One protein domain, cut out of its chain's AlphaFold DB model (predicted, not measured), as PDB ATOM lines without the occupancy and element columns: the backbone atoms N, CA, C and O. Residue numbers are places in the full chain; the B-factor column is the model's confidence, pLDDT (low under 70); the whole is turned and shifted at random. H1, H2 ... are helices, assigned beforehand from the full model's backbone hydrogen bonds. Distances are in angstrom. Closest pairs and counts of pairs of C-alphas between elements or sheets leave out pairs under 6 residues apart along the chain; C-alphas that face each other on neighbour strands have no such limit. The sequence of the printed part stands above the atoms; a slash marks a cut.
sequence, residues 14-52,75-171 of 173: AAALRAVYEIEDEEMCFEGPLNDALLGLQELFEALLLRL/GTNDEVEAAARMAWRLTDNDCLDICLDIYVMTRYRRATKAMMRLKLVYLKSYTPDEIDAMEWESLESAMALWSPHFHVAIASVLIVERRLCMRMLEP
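This is residues 14 to 52 and 75 to 171 of the 173 residues of the protein "Hypothetical protein" of Miscanthus lutarioriparius (UniProt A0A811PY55). A long, thin assembly of helices: H2, H3 and H4 make a three-helix up-and-down bundle, and the long helix H6 runs back from the far end to pack on H4 and H3. At one end H1 sticks out with residues 14 to 20 and 22 to 27; at the other, short H5 and the first part of H6 lie beyond the bundle. The printed part has 136 residues with six named helices, H1 to H6 in order along the chain, and no named strand; the class is all helix. It is extended, with a radius of gyration of the C-alphas of 22.9 A, and spans 80 by 35 by 21 A, a rod.

H1, residues 14 to 27, touches no helix. H2, residues 33 to 51, touches H3, residues 77 to 91, opposite ways at a shallow tilt of 34 degrees, only just short of steep; the closest C-alphas, of Phe 45 and Ala 83, are 6.3 A apart. With residues 42 to 50 alone H2 touches H4, residues 96 to 117, the same way at a shallow tilt of 20 degrees; the closest C-alphas, of Glu 46 and Ile 102, are 6.4 A apart. H3 and H4 form a helical hairpin, opposite ways at 37 degrees, only just steep, touching through residues 87 to 91 and 96 to 99 alone; the closest C-alphas, of Leu 90 and Leu 96, are 6.3 A apart. H5, residues 128 to 132, is close to but not clearly touching H6, residues 136 to 169, with the closest C-alphas, of Ile 131 and Leu 139, 8.0 A apart. Residues 153 to 161 of H6 touch residues 107 to 115 of H4, opposite ways at a shallow tilt of 29 degrees; the closest C-alphas, of Ala 111 and Val 157, are 6.3 A apart. With residues 164 to 169 alone H6 touches H3, the same way at a steep tilt of 65 degrees, the closest C-alphas, of Ala 84 and Met 168, being 4.6 A apart. H2 and H6 are apart. In H1, H2, H3 and H5 every O i to N i+4 pair is within hydrogen-bond range; in H4 17 of 18 are, in H6 25 of 30.

H1 begins at C-alpha 14, (-27.138, 31.058, -4.488). H2 is 27.0 A long from first to last C-alpha, H3 20.9 A and H4 31.8 A; H4 begins at C-alpha 96, (-4.900, 23.150, 11.574). H6, 46.2 A, has a kink of 30 degrees near residue 151 and ends at C-alpha 169, (5.437, 23.768, 9.883).

The C-alphas farthest apart, of Ala 15 and Glu 135, are 80.0 A apart. Residues 53 to 74 are not printed; C-alphas 52 and 75 are 5.2 A apart across this cut. Of the links that are printed whole, none is long. The mean pLDDT of the printed part is 82.2, and residues 21, 24 to 31, 119 and 122 to 123 are under 70.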
ATOM      1  N   ALA A  14     -28.087  30.598  -5.501       82.00
ATOM      2  CA  ALA A  14     -27.138  31.058  -4.488       82.00
ATOM      3  C   ALA A  14     -27.795  31.231  -3.108       82.00
ATOM      4  O   ALA A  14     -27.188  30.880  -2.102       82.00
ATOM      5  N   ALA A  15     -29.031  31.737  -3.051       85.62
ATOM      6  CA  ALA A  15     -29.786  31.849  -1.806       85.62
ATOM      7  C   ALA A  15     -30.182  30.471  -1.255       85.62
ATOM      8  O   ALA A  15     -30.058  30.244  -0.057       85.62
ATOM      9  N   ALA A  16     -30.592  29.543  -2.123       79.62
ATOM     10  CA  ALA A  16     -30.895  28.167  -1.739       79.62
ATOM     11  C   ALA A  16     -29.650  27.434  -1.218       79.62
ATOM     12  O   ALA A  16     -29.723  26.780  -0.186       79.62
ATOM     13  N   LEU A  17     -28.498  27.593  -1.880       78.69
ATOM     14  CA  LEU A  17     -27.226  27.048  -1.397       78.69
ATOM     15  C   LEU A  17     -26.844  27.645  -0.042       78.69
ATOM     16  O   LEU A  17     -26.450  26.907   0.848       78.69
ATOM     17  N   ARG A  18     -27.003  28.960   0.145       81.38
ATOM     18  CA  ARG A  18     -26.698  29.619   1.421       81.38
ATOM     19  C   ARG A  18     -27.600  29.131   2.559       81.38
ATOM     20  O   ARG A  18     -27.099  28.899   3.645       81.38
ATOM     21  N   ALA A  19     -28.887  28.913   2.290       80.19
ATOM     22  CA  ALA A  19     -29.817  28.355   3.270       80.19
ATOM     23  C   ALA A  19     -29.478  26.902   3.640       80.19
ATOM     24  O   ALA A  19     -29.587  26.533   4.800       80.19
ATOM     25  N   VAL A  20     -29.037  26.084   2.676       75.50
ATOM     26  CA  VAL A  20     -28.543  24.727   2.965       75.50
ATOM     27  C   VAL A  20     -27.278  24.787   3.822       75.50
ATOM     28  O   VAL A  20     -27.208  24.083   4.817       75.50
ATOM     29  N   TYR A  21     -26.338  25.684   3.506       69.12
ATOM     30  CA  TYR A  21     -25.139  25.899   4.322       69.12
ATOM     31  C   TYR A  21     -25.459  26.340   5.756       69.12
ATOM     32  O   TYR A  21     -24.837  25.846   6.684       69.12
ATOM     33  N   GLU A  22     -26.416  27.251   5.950       78.38
ATOM     34  CA  GLU A  22     -26.835  27.701   7.288       78.38
ATOM     35  C   GLU A  22     -27.479  26.559   8.095       78.38
ATOM     36  O   GLU A  22     -27.244  26.454   9.294       78.38
ATOM     37  N   ILE A  23     -28.224  25.661   7.441       73.75
ATOM     38  CA  ILE A  23     -28.808  24.472   8.084       73.75
ATOM     39  C   ILE A  23     -27.728  23.437   8.430       73.75
ATOM     40  O   ILE A  23     -27.738  22.892   9.529       73.75
ATOM     41  N   GLU A  24     -26.788  23.171   7.521       65.69
ATOM     42  CA  GLU A  24     -25.672  22.243   7.766       65.69
ATOM     43  C   GLU A  24     -24.756  22.734   8.901       65.69
ATOM     44  O   GLU A  24     -24.292  21.926   9.709       65.69
ATOM     45  N   ASP A  25     -24.548  24.051   8.997       64.94
ATOM     46  CA  ASP A  25     -23.801  24.705  10.078       64.94
ATOM     47  C   ASP A  25     -24.538  24.587  11.427       64.94
ATOM     48  O   ASP A  25     -23.930  24.257  12.448       64.94
ATOM     49  N   GLU A  26     -25.864  24.766  11.436       65.19
ATOM     50  CA  GLU A  26     -26.703  24.589  12.631       65.19
ATOM     51  C   GLU A  26     -26.786  23.125  13.100       65.19
ATOM     52  O   GLU A  26     -26.770  22.863  14.308       65.19
ATOM     53  N   GLU A  27     -26.858  22.162  12.175       67.25
ATOM     54  CA  GLU A  27     -26.925  20.729  12.493       67.25
ATOM     55  C   GLU A  27     -25.544  20.117  12.805       67.25
ATOM     56  O   GLU A  27     -25.470  18.985  13.287       67.25
ATOM     57  N   MET A  28     -24.447  20.858  12.584       54.06
ATOM     58  CA  MET A  28     -23.061  20.355  12.612       54.06
ATOM     59  C   MET A  28     -22.847  19.117  11.725       54.06
ATOM     60  O   MET A  28     -21.948  18.302  11.955       54.06
ATOM     61  N   CYS A  29     -23.672  18.965  10.694       57.62
ATOM     62  CA  CYS A  29     -23.668  17.819   9.799       57.62
ATOM     63  C   CYS A  29     -22.931  18.176   8.509       57.62
ATOM     64  O   CYS A  29     -23.507  18.175   7.426       57.62
ATOM     65  N   PHE A  30     -21.625  18.431   8.607       59.66
ATOM     66  CA  PHE A  30     -20.747  18.526   7.437       59.66
ATOM     67  C   PHE A  30     -20.441  17.119   6.873       59.66
ATOM     68  O   PHE A  30     -19.288  16.707   6.737       59.66
ATOM     69  N   GLU A  31     -21.476  16.339   6.559       61.97
ATOM     70  CA  GLU A  31     -21.367  15.029   5.903       61.97
ATOM     71  C   GLU A  31     -21.375  15.217   4.383       61.97
ATOM     72  O   GLU A  31     -22.358  14.982   3.682       61.97
ATOM     73  N   GLY A  32     -20.249  15.706   3.866       72.06
ATOM     74  CA  GLY A  32     -20.031  15.897   2.438       72.06
ATOM     75  C   GLY A  32     -18.826  15.107   1.924       72.06
ATOM     76  O   GLY A  32     -17.909  14.809   2.690       72.06
ATOM     77  N   PRO A  33     -18.736  14.859   0.603       77.00
ATOM     78  CA  PRO A  33     -17.591  14.177  -0.011       77.00
ATOM     79  C   PRO A  33     -16.249  14.892   0.235       77.00
ATOM     80  O   PRO A  33     -15.189  14.284   0.108       77.00
ATOM     81  N   LEU A  34     -16.283  16.185   0.582       78.38
ATOM     82  CA  LEU A  34     -15.111  16.937   1.024       78.38
ATOM     83  C   LEU A  34     -14.629  16.485   2.410       78.38
ATOM     84  O   LEU A  34     -13.432  16.291   2.585       78.38
ATOM     85  N   ASN A  35     -15.537  16.282   3.366       81.25
ATOM     86  CA  ASN A  35     -15.186  15.842   4.716       81.25
ATOM     87  C   ASN A  35     -14.589  14.425   4.694       81.25
ATOM     88  O   ASN A  35     -13.535  14.191   5.278       81.25
ATOM     89  N   ASP A  36     -15.172  13.517   3.905       85.25
ATOM     90  CA  ASP A  36     -14.616  12.174   3.675       85.25
ATOM     91  C   ASP A  36     -13.202  12.229   3.073       85.25
ATOM     92  O   ASP A  36     -12.302  11.482   3.467       85.25
ATOM     93  N   ALA A  37     -12.974  13.144   2.124       86.94
ATOM     94  CA  ALA A  37     -11.658  13.344   1.528       86.94
ATOM     95  C   ALA A  37     -10.647  13.938   2.525       86.94
ATOM     96  O   ALA A  37      -9.473  13.556   2.491       86.94
ATOM     97  N   LEU A  38     -11.077  14.841   3.414       86.31
ATOM     98  CA  LEU A  38     -10.239  15.412   4.472       86.31
ATOM     99  C   LEU A  38      -9.879  14.362   5.529       86.31
ATOM    100  O   LEU A  38      -8.710  14.276   5.903       86.31
ATOM    101  N   LEU A  39     -10.822  13.511   5.935       89.06
ATOM    102  CA  LEU A  39     -10.557  12.359   6.803       89.06
ATOM    103  C   LEU A  39      -9.533  11.409   6.167       89.06
ATOM    104  O   LEU A  39      -8.521  11.082   6.786       89.06
ATOM    105  N   GLY A  40      -9.715  11.047   4.894       89.38
ATOM    106  CA  GLY A  40      -8.732  10.229   4.175       89.38
ATOM    107  C   GLY A  40      -7.353  10.900   4.071       89.38
ATOM    108  O   GLY A  40      -6.319  10.237   4.174       89.38
ATOM    109  N   LEU A  41      -7.309  12.227   3.910       90.50
ATOM    110  CA  LEU A  41      -6.060  12.991   3.906       90.50
ATOM    111  C   LEU A  41      -5.363  12.960   5.277       90.50
ATOM    112  O   LEU A  41      -4.138  12.814   5.320       90.50
ATOM    113  N   GLN A  42      -6.121  13.057   6.373       92.25
ATOM    114  CA  GLN A  42      -5.610  12.939   7.743       92.25
ATOM    115  C   GLN A  42      -5.009  11.550   8.003       92.25
ATOM    116  O   GLN A  42      -3.883  11.455   8.495       92.25
ATOM    117  N   GLU A  43      -5.693  10.477   7.598       91.62
ATOM    118  CA  GLU A  43      -5.183   9.105   7.734       91.62
ATOM    119  C   GLU A  43      -3.885   8.893   6.942       91.62
ATOM    120  O   GLU A  43      -2.916   8.313   7.442       91.62
ATOM    121  N   LEU A  44      -3.829   9.396   5.705       92.00
ATOM    122  CA  LEU A  44      -2.617   9.334   4.889       92.00
ATOM    123  C   LEU A  44      -1.471  10.127   5.528       92.00
ATOM    124  O   LEU A  44      -0.314   9.698   5.464       92.00
ATOM    125  N   PHE A  45      -1.780  11.277   6.132       90.06
ATOM    126  CA  PHE A  45      -0.798  12.114   6.813       90.06
ATOM    127  C   PHE A  45      -0.219  11.382   8.027       90.06
ATOM    128  O   PHE A  45       1.005  11.263   8.149       90.06
ATOM    129  N   GLU A  46      -1.076  10.792   8.862       92.56
ATOM    130  CA  GLU A  46      -0.656   9.964   9.992       92.56
ATOM    131  C   GLU A  46       0.200   8.772   9.528       92.56
ATOM    132  O   GLU A  46       1.291   8.530  10.056       92.56
ATOM    133  N   ALA A  47      -0.244   8.048   8.497       90.50
ATOM    134  CA  ALA A  47       0.475   6.897   7.955       90.50
ATOM    135  C   ALA A  47       1.878   7.275   7.453       90.50
ATOM    136  O   ALA A  47       2.853   6.548   7.694       90.50
ATOM    137  N   LEU A  48       2.005   8.431   6.794       90.19
ATOM    138  CA  LEU A  48       3.287   8.951   6.337       90.19
ATOM    139  C   LEU A  48       4.186   9.315   7.525       90.19
ATOM    140  O   LEU A  48       5.328   8.849   7.582       90.19
ATOM    141  N   LEU A  49       3.678  10.046   8.520       87.75
ATOM    142  CA  LEU A  49       4.434  10.386   9.731       87.75
ATOM    143  C   LEU A  49       4.884   9.148  10.517       87.75
ATOM    144  O   LEU A  49       5.985   9.120  11.078       87.75
ATOM    145  N   LEU A  50       4.067   8.093  10.534       87.06
ATOM    146  CA  LEU A  50       4.417   6.807  11.128       87.06
ATOM    147  C   LEU A  50       5.532   6.096  10.348       87.06
ATOM    148  O   LEU A  50       6.316   5.353  10.950       87.06
ATOM    149  N   ARG A  51       5.620   6.292   9.033       86.06
ATOM    150  CA  ARG A  51       6.677   5.705   8.204       86.06
ATOM    151  C   ARG A  51       8.034   6.371   8.434       86.06
ATOM    152  O   ARG A  51       9.044   5.665   8.401       86.06
ATOM    153  N   LEU A  52       8.050   7.662   8.767       84.62
ATOM    154  CA  LEU A  52       9.247   8.419   9.144       84.62
ATOM    155  C   LEU A  52       9.799   7.931  10.497       84.62
ATOM    156  O   LEU A  52       9.432   8.411  11.573       84.62
ATOM    157  N   GLY A  75      13.479  10.161   6.955       73.12
ATOM    158  CA  GLY A  75      12.890   9.856   5.649       73.12
ATOM    159  C   GLY A  75      13.518  10.616   4.485       73.12
ATOM    160  O   GLY A  75      14.516  11.322   4.638       73.12
ATOM    161  N   THR A  76      12.953  10.432   3.295       79.88
ATOM    162  CA  THR A  76      13.436  11.118   2.090       79.88
ATOM    163  C   THR A  76      12.868  12.533   1.997       79.88
ATOM    164  O   THR A  76      11.809  12.840   2.546       79.88
ATOM    165  N   ASN A  77      13.553  13.416   1.262       81.31
ATOM    166  CA  ASN A  77      13.058  14.777   1.039       81.31
ATOM    167  C   ASN A  77      11.648  14.797   0.434       81.31
ATOM    168  O   ASN A  77      10.832  15.604   0.872       81.31
ATOM    169  N   ASP A  78      11.350  13.872  -0.476       83.25
ATOM    170  CA  ASP A  78      10.041  13.759  -1.124       83.25
ATOM    171  C   ASP A  78       8.928  13.403  -0.129       83.25
ATOM    172  O   ASP A  78       7.807  13.895  -0.250       83.25
ATOM    173  N   GLU A  79       9.226  12.564   0.870       86.44
ATOM    174  CA  GLU A  79       8.273  12.205   1.926       86.44
ATOM    175  C   GLU A  79       7.967  13.405   2.819       86.44
ATOM    176  O   GLU A  79       6.801  13.672   3.107       86.44
ATOM    177  N   VAL A  80       9.001  14.149   3.221       85.00
ATOM    178  CA  VAL A  80       8.847  15.356   4.047       85.00
ATOM    179  C   VAL A  80       8.087  16.443   3.287       85.00
ATOM    180  O   VAL A  80       7.214  17.094   3.853       85.00
ATOM    181  N   GLU A  81       8.372  16.619   1.999       86.94
ATOM    182  CA  GLU A  81       7.664  17.588   1.164       86.94
ATOM    183  C   GLU A  81       6.208  17.172   0.914       86.94
ATOM    184  O   GLU A  81       5.306  18.008   0.960       86.94
ATOM    185  N   ALA A  82       5.944  15.877   0.708       87.25
ATOM    186  CA  ALA A  82       4.580  15.364   0.635       87.25
ATOM    187  C   ALA A  82       3.815  15.632   1.936       87.25
ATOM    188  O   ALA A  82       2.696  16.136   1.877       87.25
ATOM    189  N   ALA A  83       4.438  15.388   3.092       87.69
ATOM    190  CA  ALA A  83       3.854  15.684   4.395       87.69
ATOM    191  C   ALA A  83       3.551  17.182   4.565       87.69
ATOM    192  O   ALA A  83       2.461  17.535   5.004       87.69
ATOM    193  N   ALA A  84       4.481  18.059   4.172       88.19
ATOM    194  CA  ALA A  84       4.291  19.508   4.222       88.19
ATOM    195  C   ALA A  84       3.123  19.960   3.330       88.19
ATOM    196  O   ALA A  84       2.284  20.747   3.757       88.19
ATOM    197  N   ARG A  85       3.002  19.407   2.113       88.62
ATOM    198  CA  ARG A  85       1.861  19.692   1.226       88.62
ATOM    199  C   ARG A  85       0.537  19.219   1.821       88.62
ATOM    200  O   ARG A  85      -0.458  19.923   1.699       88.62
ATOM    201  N   MET A  86       0.510  18.047   2.452       88.38
ATOM    202  CA  MET A  86      -0.697  17.529   3.106       88.38
ATOM    203  C   MET A  86      -1.100  18.402   4.299       88.38
ATOM    204  O   MET A  86      -2.267  18.765   4.404       88.38
ATOM    205  N   ALA A  87      -0.135  18.814   5.127       88.12
ATOM    206  CA  ALA A  87      -0.362  19.728   6.247       88.12
ATOM    207  C   ALA A  87      -0.878  21.097   5.780       88.12
ATOM    208  O   ALA A  87      -1.839  21.624   6.340       88.12
ATOM    209  N   TRP A  88      -0.303  21.639   4.703       88.00
ATOM    210  CA  TRP A  88      -0.776  22.885   4.103       88.00
ATOM    211  C   TRP A  88      -2.218  22.757   3.603       88.00
ATOM    212  O   TRP A  88      -3.044  23.613   3.890       88.00
ATOM    213  N   ARG A  89      -2.558  21.650   2.928       87.06
ATOM    214  CA  ARG A  89      -3.930  21.397   2.451       87.06
ATOM    215  C   ARG A  89      -4.930  21.231   3.592       87.06
ATOM    216  O   ARG A  89      -6.057  21.682   3.449       87.06
ATOM    217  N   LEU A  90      -4.534  20.618   4.706       86.88
ATOM    218  CA  LEU A  90      -5.371  20.549   5.908       86.88
ATOM    219  C   LEU A  90      -5.568  21.936   6.532       86.88
ATOM    220  O   LEU A  90      -6.678  22.275   6.920       86.88
ATOM    221  N   THR A  91      -4.521  22.759   6.564       87.94
ATOM    222  CA  THR A  91      -4.580  24.121   7.118       87.94
ATOM    223  C   THR A  91      -5.441  25.055   6.265       87.94
ATOM    224  O   THR A  91      -6.205  25.840   6.806       87.94
ATOM    225  N   ASP A  92      -5.381  24.918   4.939       88.19
ATOM    226  CA  ASP A  92      -6.226  25.647   3.978       88.19
ATOM    227  C   ASP A  92      -7.724  25.294   4.101       88.19
ATOM    228  O   ASP A  92      -8.573  26.032   3.618       88.19
ATOM    229  N   ASN A  93      -8.055  24.173   4.757       86.06
ATOM    230  CA  ASN A  93      -9.429  23.738   5.039       86.06
ATOM    231  C   ASN A  93      -9.764  23.837   6.542       86.06
ATOM    232  O   ASN A  93     -10.521  23.015   7.054       86.06
ATOM    233  N   ASP A  94      -9.145  24.780   7.260       84.75
ATOM    234  CA  ASP A  94      -9.382  25.067   8.686       84.75
ATOM    235  C   ASP A  94      -9.171  23.865   9.639       84.75
ATOM    236  O   ASP A  94      -9.616  23.862  10.784       84.75
ATOM    237  N   CYS A  95      -8.424  22.842   9.207       85.62
ATOM    238  CA  CYS A  95      -8.104  21.648  10.000       85.62
ATOM    239  C   CYS A  95      -6.718  21.733  10.672       85.62
ATOM    240  O   CYS A  95      -6.059  20.706  10.865       85.62
ATOM    241  N   LEU A  96      -6.240  22.941  11.005       88.88
ATOM    242  CA  LEU A  96      -4.900  23.150  11.574       88.88
ATOM    243  C   LEU A  96      -4.725  22.442  12.922       88.88
ATOM    244  O   LEU A  96      -3.737  21.735  13.109       88.88
ATOM    245  N   ASP A  97      -5.690  22.589  13.832       87.94
ATOM    246  CA  ASP A  97      -5.615  22.005  15.177       87.94
ATOM    247  C   ASP A  97      -5.511  20.476  15.111       87.94
ATOM    248  O   ASP A  97      -4.612  19.875  15.698       87.94
ATOM    249  N   ILE A  98      -6.354  19.852  14.284       88.38
ATOM    250  CA  ILE A  98      -6.339  18.403  14.047       88.38
ATOM    251  C   ILE A  98      -5.007  17.975  13.413       88.38
ATOM    252  O   ILE A  98      -4.416  16.967  13.807       88.38
ATOM    253  N   CYS A  99      -4.494  18.747  12.450       88.56
ATOM    254  CA  CYS A  99      -3.206  18.472  11.815       88.56
ATOM    255  C   CYS A  99      -2.048  18.506  12.830       88.56
ATOM    256  O   CYS A  99      -1.176  17.627  12.809       88.56
ATOM    257  N   LEU A 100      -2.035  19.497  13.725       90.00
ATOM    258  CA  LEU A 100      -1.026  19.627  14.776       90.00
ATOM    259  C   LEU A 100      -1.135  18.499  15.803       90.00
ATOM    260  O   LEU A 100      -0.106  17.920  16.162       90.00
ATOM    261  N   ASP A 101      -2.345  18.128  16.212       92.12
ATOM    262  CA  ASP A 101      -2.569  17.024  17.147       92.12
ATOM    263  C   ASP A 101      -2.065  15.692  16.583       92.12
ATOM    264  O   ASP A 101      -1.300  14.982  17.249       92.12
ATOM    265  N   ILE A 102      -2.399  15.375  15.325       90.31
ATOM    266  CA  ILE A 102      -1.900  14.171  14.643       90.31
ATOM    267  C   ILE A 102      -0.369  14.194  14.575       90.31
ATOM    268  O   ILE A 102       0.286  13.178  14.859       90.31
ATOM    269  N   TYR A 103       0.218  15.344  14.228       90.69
ATOM    270  CA  TYR A 103       1.667  15.501  14.147       90.69
ATOM    271  C   TYR A 103       2.335  15.255  15.502       90.69
ATOM    272  O   TYR A 103       3.193  14.372  15.620       90.69
ATOM    273  N   VAL A 104       1.923  15.988  16.537       91.25
ATOM    274  CA  VAL A 104       2.508  15.907  17.880       91.25
ATOM    275  C   VAL A 104       2.328  14.508  18.452       91.25
ATOM    276  O   VAL A 104       3.313  13.912  18.897       91.25
ATOM    277  N   MET A 105       1.123  13.933  18.383       91.19
ATOM    278  CA  MET A 105       0.857  12.598  18.920       91.19
ATOM    279  C   MET A 105       1.722  11.533  18.227       91.19
ATOM    280  O   MET A 105       2.349  10.692  18.889       91.19
ATOM    281  N   THR A 106       1.820  11.586  16.897       90.12
ATOM    282  CA  THR A 106       2.584  10.604  16.117       90.12
ATOM    283  C   THR A 106       4.086  10.735  16.347       90.12
ATOM    284  O   THR A 106       4.762   9.728  16.611       90.12
ATOM    285  N   ARG A 107       4.623  11.959  16.281       90.06
ATOM    286  CA  ARG A 107       6.057  12.219  16.474       90.06
ATOM    287  C   ARG A 107       6.486  11.952  17.909       90.06
ATOM    288  O   ARG A 107       7.462  11.233  18.112       90.06
ATOM    289  N   TYR A 108       5.712  12.381  18.905       89.50
ATOM    290  CA  TYR A 108       5.987  12.077  20.312       89.50
ATOM    291  C   TYR A 108       6.071  10.568  20.564       89.50
ATOM    292  O   TYR A 108       7.015  10.074  21.191       89.50
ATOM    293  N   ARG A 109       5.130   9.794  20.006       88.69
ATOM    294  CA  ARG A 109       5.148   8.329  20.107       88.69
ATOM    295  C   ARG A 109       6.383   7.722  19.436       88.69
ATOM    296  O   ARG A 109       6.911   6.720  19.927       88.69
ATOM    297  N   ARG A 110       6.848   8.284  18.316       87.12
ATOM    298  CA  ARG A 110       8.057   7.826  17.608       87.12
ATOM    299  C   ARG A 110       9.335   8.173  18.367       87.12
ATOM    300  O   ARG A 110      10.153   7.270  18.557       87.12
ATOM    301  N   ALA A 111       9.459   9.400  18.857       85.81
ATOM    302  CA  ALA A 111      10.573   9.852  19.683       85.81
ATOM    303  C   ALA A 111      10.675   9.024  20.972       85.81
ATOM    304  O   ALA A 111      11.733   8.483  21.283       85.81
ATOM    305  N   THR A 112       9.551   8.792  21.657       85.00
ATOM    306  CA  THR A 112       9.504   7.949  22.864       85.00
ATOM    307  C   THR A 112       9.954   6.518  22.572       85.00
ATOM    308  O   THR A 112      10.772   5.961  23.302       85.00
ATOM    309  N   LYS A 113       9.494   5.917  21.465       85.06
ATOM    310  CA  LYS A 113       9.951   4.581  21.043       85.06
ATOM    311  C   LYS A 113      11.446   4.545  20.723       85.06
ATOM    312  O   LYS A 113      12.076   3.525  20.984       85.06
ATOM    313  N   ALA A 114      12.004   5.610  20.146       82.50
ATOM    314  CA  ALA A 114      13.440   5.712  19.900       82.50
ATOM    315  C   ALA A 114      14.220   5.802  21.223       82.50
ATOM    316  O   ALA A 114      15.154   5.032  21.426       82.50
ATOM    317  N   MET A 115      13.763   6.635  22.160       79.31
ATOM    318  CA  MET A 115      14.359   6.787  23.493       79.31
ATOM    319  C   MET A 115      14.295   5.497  24.322       79.31
ATOM    320  O   MET A 115      15.276   5.119  24.956       79.31
ATOM    321  N   MET A 116      13.184   4.756  24.268       81.06
ATOM    322  CA  MET A 116      13.043   3.472  24.969       81.06
ATOM    323  C   MET A 116      14.047   2.404  24.494       81.06
ATOM    324  O   MET A 116      14.381   1.503  25.264       81.06
ATOM    325  N   ARG A 117      14.578   2.502  23.263       76.56
ATOM    326  CA  ARG A 117      15.616   1.575  22.764       76.56
ATOM    327  C   ARG A 117      16.951   1.734  23.486       76.56
ATOM    328  O   ARG A 117      17.683   0.756  23.574       76.56
ATOM    329  N   LEU A 118      17.226   2.911  24.052       71.69
ATOM    330  CA  LEU A 118      18.434   3.187  24.839       71.69
ATOM    331  C   LEU A 118      18.410   2.516  26.225       71.69
ATOM    332  O   LEU A 118      19.330   2.708  27.009       71.69
ATOM    333  N   LYS A 119      17.366   1.727  26.547       69.88
ATOM    334  CA  LYS A 119      17.218   0.999  27.822       69.88
ATOM    335  C   LYS A 119      17.501   1.906  29.026       69.88
ATOM    336  O   LYS A 119      18.393   1.650  29.828       69.88
ATOM    337  N   LEU A 120      16.687   2.951  29.173       70.38
ATOM    338  CA  LEU A 120      16.789   3.995  30.209       70.38
ATOM    339  C   LEU A 120      16.476   3.497  31.640       70.38
ATOM    340  O   LEU A 120      16.027   4.263  32.485       70.38
ATOM    341  N   VAL A 121      16.687   2.211  31.936       70.38
ATOM    342  CA  VAL A 121      16.366   1.571  33.226       70.38
ATOM    343  C   VAL A 121      17.131   2.211  34.392       70.38
ATOM    344  O   VAL A 121      16.661   2.171  35.525       70.38
ATOM    345  N   TYR A 122      18.278   2.825  34.100       68.56
ATOM    346  CA  TYR A 122      19.143   3.518  35.056       68.56
ATOM    347  C   TYR A 122      18.703   4.972  35.346       68.56
ATOM    348  O   TYR A 122      19.216   5.593  36.268       68.56
ATOM    349  N   LEU A 123      17.760   5.529  34.575       66.38
ATOM    350  CA  LEU A 123      17.209   6.885  34.725       66.38
ATOM    351  C   LEU A 123      15.918   6.846  35.559       66.38
ATOM    352  O   LEU A 123      14.866   7.338  35.148       66.38
ATOM    353  N   LYS A 124      15.971   6.201  36.725       71.44
ATOM    354  CA  LYS A 124      14.874   6.292  37.696       71.44
ATOM    355  C   LYS A 124      14.971   7.617  38.447       71.44
ATOM    356  O   LYS A 124      16.058   8.158  38.630       71.44
ATOM    357  N   SER A 125      13.829   8.144  38.877       73.25
ATOM    358  CA  SER A 125      13.806   9.229  39.853       73.25
ATOM    359  C   SER A 125      14.268   8.669  41.193       73.25
ATOM    360  O   SER A 125      13.548   7.871  41.792       73.25
ATOM    361  N   TYR A 126      15.457   9.071  41.625       76.94
ATOM    362  CA  TYR A 126      15.967   8.768  42.954       76.94
ATOM    363  C   TYR A 126      15.765   9.983  43.857       76.94
ATOM    364  O   TYR A 126      15.993  11.125  43.443       76.94
ATOM    365  N   THR A 127      15.321   9.741  45.082       83.50
ATOM    366  CA  THR A 127      15.372  10.738  46.157       83.50
ATOM    367  C   THR A 127      16.817  10.894  46.652       83.50
ATOM    368  O   THR A 127      17.615   9.972  46.482       83.50
ATOM    369  N   PRO A 128      17.194  12.034  47.262       80.38
ATOM    370  CA  PRO A 128      18.554  12.236  47.774       80.38
ATOM    371  C   PRO A 128      18.993  11.129  48.743       80.38
ATOM    372  O   PRO A 128      20.090  10.599  48.608       80.38
ATOM    373  N   ASP A 129      18.087  10.698  49.626       84.81
ATOM    374  CA  ASP A 129      18.344   9.634  50.603       84.81
ATOM    375  C   ASP A 129      18.611   8.269  49.932       84.81
ATOM    376  O   ASP A 129      19.414   7.473  50.416       84.81
ATOM    377  N   GLU A 130      17.965   7.988  48.794       83.00
ATOM    378  CA  GLU A 130      18.203   6.770  48.004       83.00
ATOM    379  C   GLU A 130      19.536   6.814  47.249       83.00
ATOM    380  O   GLU A 130      20.134   5.765  47.014       83.00
ATOM    381  N   ILE A 131      19.999   8.007  46.864       79.75
ATOM    382  CA  ILE A 131      21.308   8.194  46.223       79.75
ATOM    383  C   ILE A 131      22.422   7.996  47.251       79.75
ATOM    384  O   ILE A 131      23.386   7.291  46.962       79.75
ATOM    385  N   ASP A 132      22.264   8.551  48.454       82.56
ATOM    386  CA  ASP A 132      23.249   8.436  49.536       82.56
ATOM    387  C   ASP A 132      23.392   6.994  50.057       82.56
ATOM    388  O   ASP A 132      24.457   6.602  50.533       82.56
ATOM    389  N   ALA A 133      22.335   6.183  49.945       85.75
ATOM    390  CA  ALA A 133      22.345   4.764  50.300       85.75
ATOM    391  C   ALA A 133      22.878   3.840  49.185       85.75
ATOM    392  O   ALA A 133      22.992   2.630  49.396       85.75
ATOM    393  N   MET A 134      23.156   4.369  47.991       82.44
ATOM    394  CA  MET A 134      23.559   3.577  46.832       82.44
ATOM    395  C   MET A 134      25.079   3.404  46.768       82.44
ATOM    396  O   MET A 134      25.848   4.325  47.022       82.44
ATOM    397  N   GLU A 135      25.516   2.216  46.350       87.94
ATOM    398  CA  GLU A 135      26.932   1.944  46.107       87.94
ATOM    399  C   GLU A 135      27.486   2.867  45.015       87.94
ATOM    400  O   GLU A 135      26.941   2.948  43.906       87.94
ATOM    401  N   TRP A 136      28.607   3.527  45.319       83.88
ATOM    402  CA  TRP A 136      29.246   4.487  44.419       83.88
ATOM    403  C   TRP A 136      29.554   3.882  43.042       83.88
ATOM    404  O   TRP A 136      29.312   4.524  42.027       83.88
ATOM    405  N   GLU A 137      29.983   2.617  42.979       85.75
ATOM    406  CA  GLU A 137      30.284   1.912  41.721       85.75
ATOM    407  C   GLU A 137      29.050   1.766  40.807       85.75
ATOM    408  O   GLU A 137      29.152   1.852  39.577       85.75
ATOM    409  N   SER A 138      27.864   1.580  41.398       82.44
ATOM    410  CA  SER A 138      26.595   1.506  40.663       82.44
ATOM    411  C   SER A 138      26.178   2.881  40.146       82.44
ATOM    412  O   SER A 138      25.721   3.003  39.004       82.44
ATOM    413  N   LEU A 139      26.359   3.923  40.963       83.06
ATOM    414  CA  LEU A 139      26.093   5.303  40.566       83.06
ATOM    415  C   LEU A 139      27.039   5.750  39.445       83.06
ATOM    416  O   LEU A 139      26.582   6.278  38.434       83.06
ATOM    417  N   GLU A 140      28.336   5.483  39.583       84.94
ATOM    418  CA  GLU A 140      29.361   5.824  38.597       84.94
ATOM    419  C   GLU A 140      29.102   5.127  37.256       84.94
ATOM    420  O   GLU A 140      29.114   5.770  36.204       84.94
ATOM    421  N   SER A 141      28.752   3.837  37.288       83.38
ATOM    422  CA  SER A 141      28.375   3.081  36.088       83.38
ATOM    423  C   SER A 141      27.120   3.652  35.412       83.38
ATOM    424  O   SER A 141      27.062   3.738  34.185       83.38
ATOM    425  N   ALA A 142      26.119   4.080  36.189       80.50
ATOM    426  CA  ALA A 142      24.930   4.735  35.648       80.50
ATOM    427  C   ALA A 142      25.270   6.104  35.038       80.50
ATOM    428  O   ALA A 142      24.860   6.381  33.912       80.50
ATOM    429  N   MET A 143      26.058   6.929  35.731       81.44
ATOM    430  CA  MET A 143      26.500   8.245  35.255       81.44
ATOM    431  C   MET A 143      27.340   8.145  33.976       81.44
ATOM    432  O   MET A 143      27.181   8.968  33.072       81.44
ATOM    433  N   ALA A 144      28.173   7.111  33.840       84.44
ATOM    434  CA  ALA A 144      28.941   6.859  32.622       84.44
ATOM    435  C   ALA A 144      28.041   6.608  31.396       84.44
ATOM    436  O   ALA A 144      28.392   7.006  30.284       84.44
ATOM    437  N   LEU A 145      26.855   6.016  31.592       80.69
ATOM    438  CA  LEU A 145      25.861   5.794  30.533       80.69
ATOM    439  C   LEU A 145      25.069   7.061  30.174       80.69
ATOM    440  O   LEU A 145      24.478   7.128  29.095       80.69
ATOM    441  N   TRP A 146      25.059   8.086  31.033       83.19
ATOM    442  CA  TRP A 146      24.303   9.319  30.785       83.19
ATOM    443  C   TRP A 146      24.869  10.081  29.593       83.19
ATOM    444  O   TRP A 146      24.123  10.424  28.681       83.19
ATOM    445  N   SER A 147      26.180  10.305  29.573       79.81
ATOM    446  CA  SER A 147      26.857  11.067  28.518       79.81
ATOM    447  C   SER A 147      26.585  10.537  27.098       79.81
ATOM    448  O   SER A 147      26.106  11.317  26.268       79.81
ATOM    449  N   PRO A 148      26.803   9.243  26.781       81.06
ATOM    450  CA  PRO A 148      26.518   8.717  25.447       81.06
ATOM    451  C   PRO A 148      25.018   8.714  25.129       81.06
ATOM    452  O   PRO A 148      24.636   9.053  24.011       81.06
ATOM    453  N   HIS A 149      24.140   8.404  26.088       84.25
ATOM    454  CA  HIS A 149      22.698   8.394  25.825       84.25
ATOM    455  C   HIS A 149      22.117   9.799  25.634       84.25
ATOM    456  O   HIS A 149      21.258   9.976  24.773       84.25
ATOM    457  N   PHE A 150      22.604  10.812  26.358       81.50
ATOM    458  CA  PHE A 150      22.253  12.210  26.097       81.50
ATOM    459  C   PHE A 150      22.767  12.670  24.740       81.50
ATOM    460  O   PHE A 150      22.032  13.340  24.013       81.50
ATOM    461  N   HIS A 151      23.988  12.281  24.368       81.69
ATOM    462  CA  HIS A 151      24.522  12.592  23.049       81.69
ATOM    463  C   HIS A 151      23.624  12.017  21.949       81.69
ATOM    464  O   HIS A 151      23.185  12.758  21.071       81.69
ATOM    465  N   VAL A 152      23.261  10.734  22.041       79.88
ATOM    466  CA  VAL A 152      22.350  10.097  21.080       79.88
ATOM    467  C   VAL A 152      20.968  10.752  21.109       79.88
ATOM    468  O   VAL A 152      20.435  11.072  20.051       79.88
ATOM    469  N   ALA A 153      20.385  11.017  22.279       82.19
ATOM    470  CA  ALA A 153      19.070  11.654  22.388       82.19
ATOM    471  C   ALA A 153      19.032  13.039  21.720       82.19
ATOM    472  O   ALA A 153      18.111  13.353  20.961       82.19
ATOM    473  N   ILE A 154      20.051  13.863  21.960       81.44
ATOM    474  CA  ILE A 154      20.121  15.218  21.407       81.44
ATOM    475  C   ILE A 154      20.439  15.169  19.908       81.44
ATOM    476  O   ILE A 154      19.736  15.794  19.110       81.44
ATOM    477  N   ALA A 155      21.466  14.410  19.516       79.06
ATOM    478  CA  ALA A 155      21.955  14.359  18.140       79.06
ATOM    479  C   ALA A 155      20.988  13.651  17.181       79.06
ATOM    480  O   ALA A 155      20.784  14.126  16.065       79.06
ATOM    481  N   SER A 156      20.369  12.547  17.612       76.06
ATOM    482  CA  SER A 156      19.566  11.680  16.734       76.06
ATOM    483  C   SER A 156      18.054  11.894  16.827       76.06
ATOM    484  O   SER A 156      17.338  11.616  15.864       76.06
ATOM    485  N   VAL A 157      17.546  12.373  17.969       82.56
ATOM    486  CA  VAL A 157      16.103  12.569  18.171       82.56
ATOM    487  C   VAL A 157      15.775  14.054  18.134       82.56
ATOM    488  O   VAL A 157      15.070  14.495  17.229       82.56
ATOM    489  N   LEU A 158      16.330  14.850  19.052       83.94
ATOM    490  CA  LEU A 158      15.926  16.250  19.213       83.94
ATOM    491  C   LEU A 158      16.236  17.112  17.981       83.94
ATOM    492  O   LEU A 158      15.355  17.806  17.474       83.94
ATOM    493  N   ILE A 159      17.478  17.077  17.490       84.94
ATOM    494  CA  ILE A 159      17.897  17.898  16.340       84.94
ATOM    495  C   ILE A 159      17.098  17.540  15.084       84.94
ATOM    496  O   ILE A 159      16.752  18.413  14.285       84.94
ATOM    497  N   VAL A 160      16.780  16.261  14.922       84.56
ATOM    498  CA  VAL A 160      16.112  15.747  13.732       84.56
ATOM    499  C   VAL A 160      14.620  16.058  13.750       84.56
ATOM    500  O   VAL A 160      14.093  16.528  12.744       84.56
ATOM    501  N   GLU A 161      13.953  15.887  14.895       87.44
ATOM    502  CA  GLU A 161      12.560  16.320  15.074       87.44
ATOM    503  C   GLU A 161      12.425  17.829  14.893       87.44
ATOM    504  O   GLU A 161      11.508  18.297  14.220       87.44
ATOM    505  N   ARG A 162      13.377  18.607  15.426       86.88
ATOM    506  CA  ARG A 162      13.405  20.057  15.215       86.88
ATOM    507  C   ARG A 162      13.522  20.398  13.731       86.88
ATOM    508  O   ARG A 162      12.824  21.288  13.256       86.88
ATOM    509  N   ARG A 163      14.387  19.701  12.988       86.19
ATOM    510  CA  ARG A 163      14.546  19.913  11.542       86.19
ATOM    511  C   ARG A 163      13.275  19.548  10.772       86.19
ATOM    512  O   ARG A 163      12.895  20.301   9.880       86.19
ATOM    513  N   LEU A 164      12.629  18.433  11.112       85.25
ATOM    514  CA  LEU A 164      11.362  18.024  10.501       85.25
ATOM    515  C   LEU A 164      10.267  19.064  10.764       85.25
ATOM    516  O   LEU A 164       9.597  19.490   9.829       85.25
ATOM    517  N   CYS A 165      10.162  19.519  12.013       87.25
ATOM    518  CA  CYS A 165       9.221  20.545  12.446       87.25
ATOM    519  C   CYS A 165       9.394  21.843  11.648       87.25
ATOM    520  O   CYS A 165       8.430  22.320  11.063       87.25
ATOM    521  N   MET A 166      10.624  22.362  11.530       85.69
ATOM    522  CA  MET A 166      10.886  23.561  10.719       85.69
ATOM    523  C   MET A 166      10.484  23.335   9.257       85.69
ATOM    524  O   MET A 166       9.716  24.101   8.701       85.69
ATOM    525  N   ARG A 167      10.895  22.223   8.641       84.62
ATOM    526  CA  ARG A 167      10.583  21.965   7.225       84.62
ATOM    527  C   ARG A 167       9.095  21.793   6.925       84.62
ATOM    528  O   ARG A 167       8.684  22.078   5.805       84.62
ATOM    529  N   MET A 168       8.324  21.265   7.869       81.88
ATOM    530  CA  MET A 168       6.903  20.986   7.668       81.88
ATOM    531  C   MET A 168       5.985  22.113   8.132       81.88
ATOM    532  O   MET A 168       4.966  22.331   7.486       81.88
ATOM    533  N   LEU A 169       6.317  22.790   9.237       79.12
ATOM    534  CA  LEU A 169       5.437  23.768   9.883       79.12
ATOM    535  C   LEU A 169       5.808  25.224   9.576       79.12
ATOM    536  O   LEU A 169       4.932  26.073   9.617       79.12
ATOM    537  N   GLU A 170       7.062  25.536   9.233       78.94
ATOM    538  CA  GLU A 170       7.449  26.891   8.790       78.94
ATOM    539  C   GLU A 170       6.698  27.375   7.530       78.94
ATOM    540  O   GLU A 170       6.439  28.572   7.433       78.94
ATOM    541  N   PRO A 171       6.305  26.504   6.574       73.81
ATOM    542  CA  PRO A 171       5.491  26.905   5.424       73.81
ATOM    543  C   PRO A 171       4.001  27.130   5.729       73.81
ATOM    544  O   PRO A 171       3.254  27.458   4.804       73.81
TER     545      PRO A 171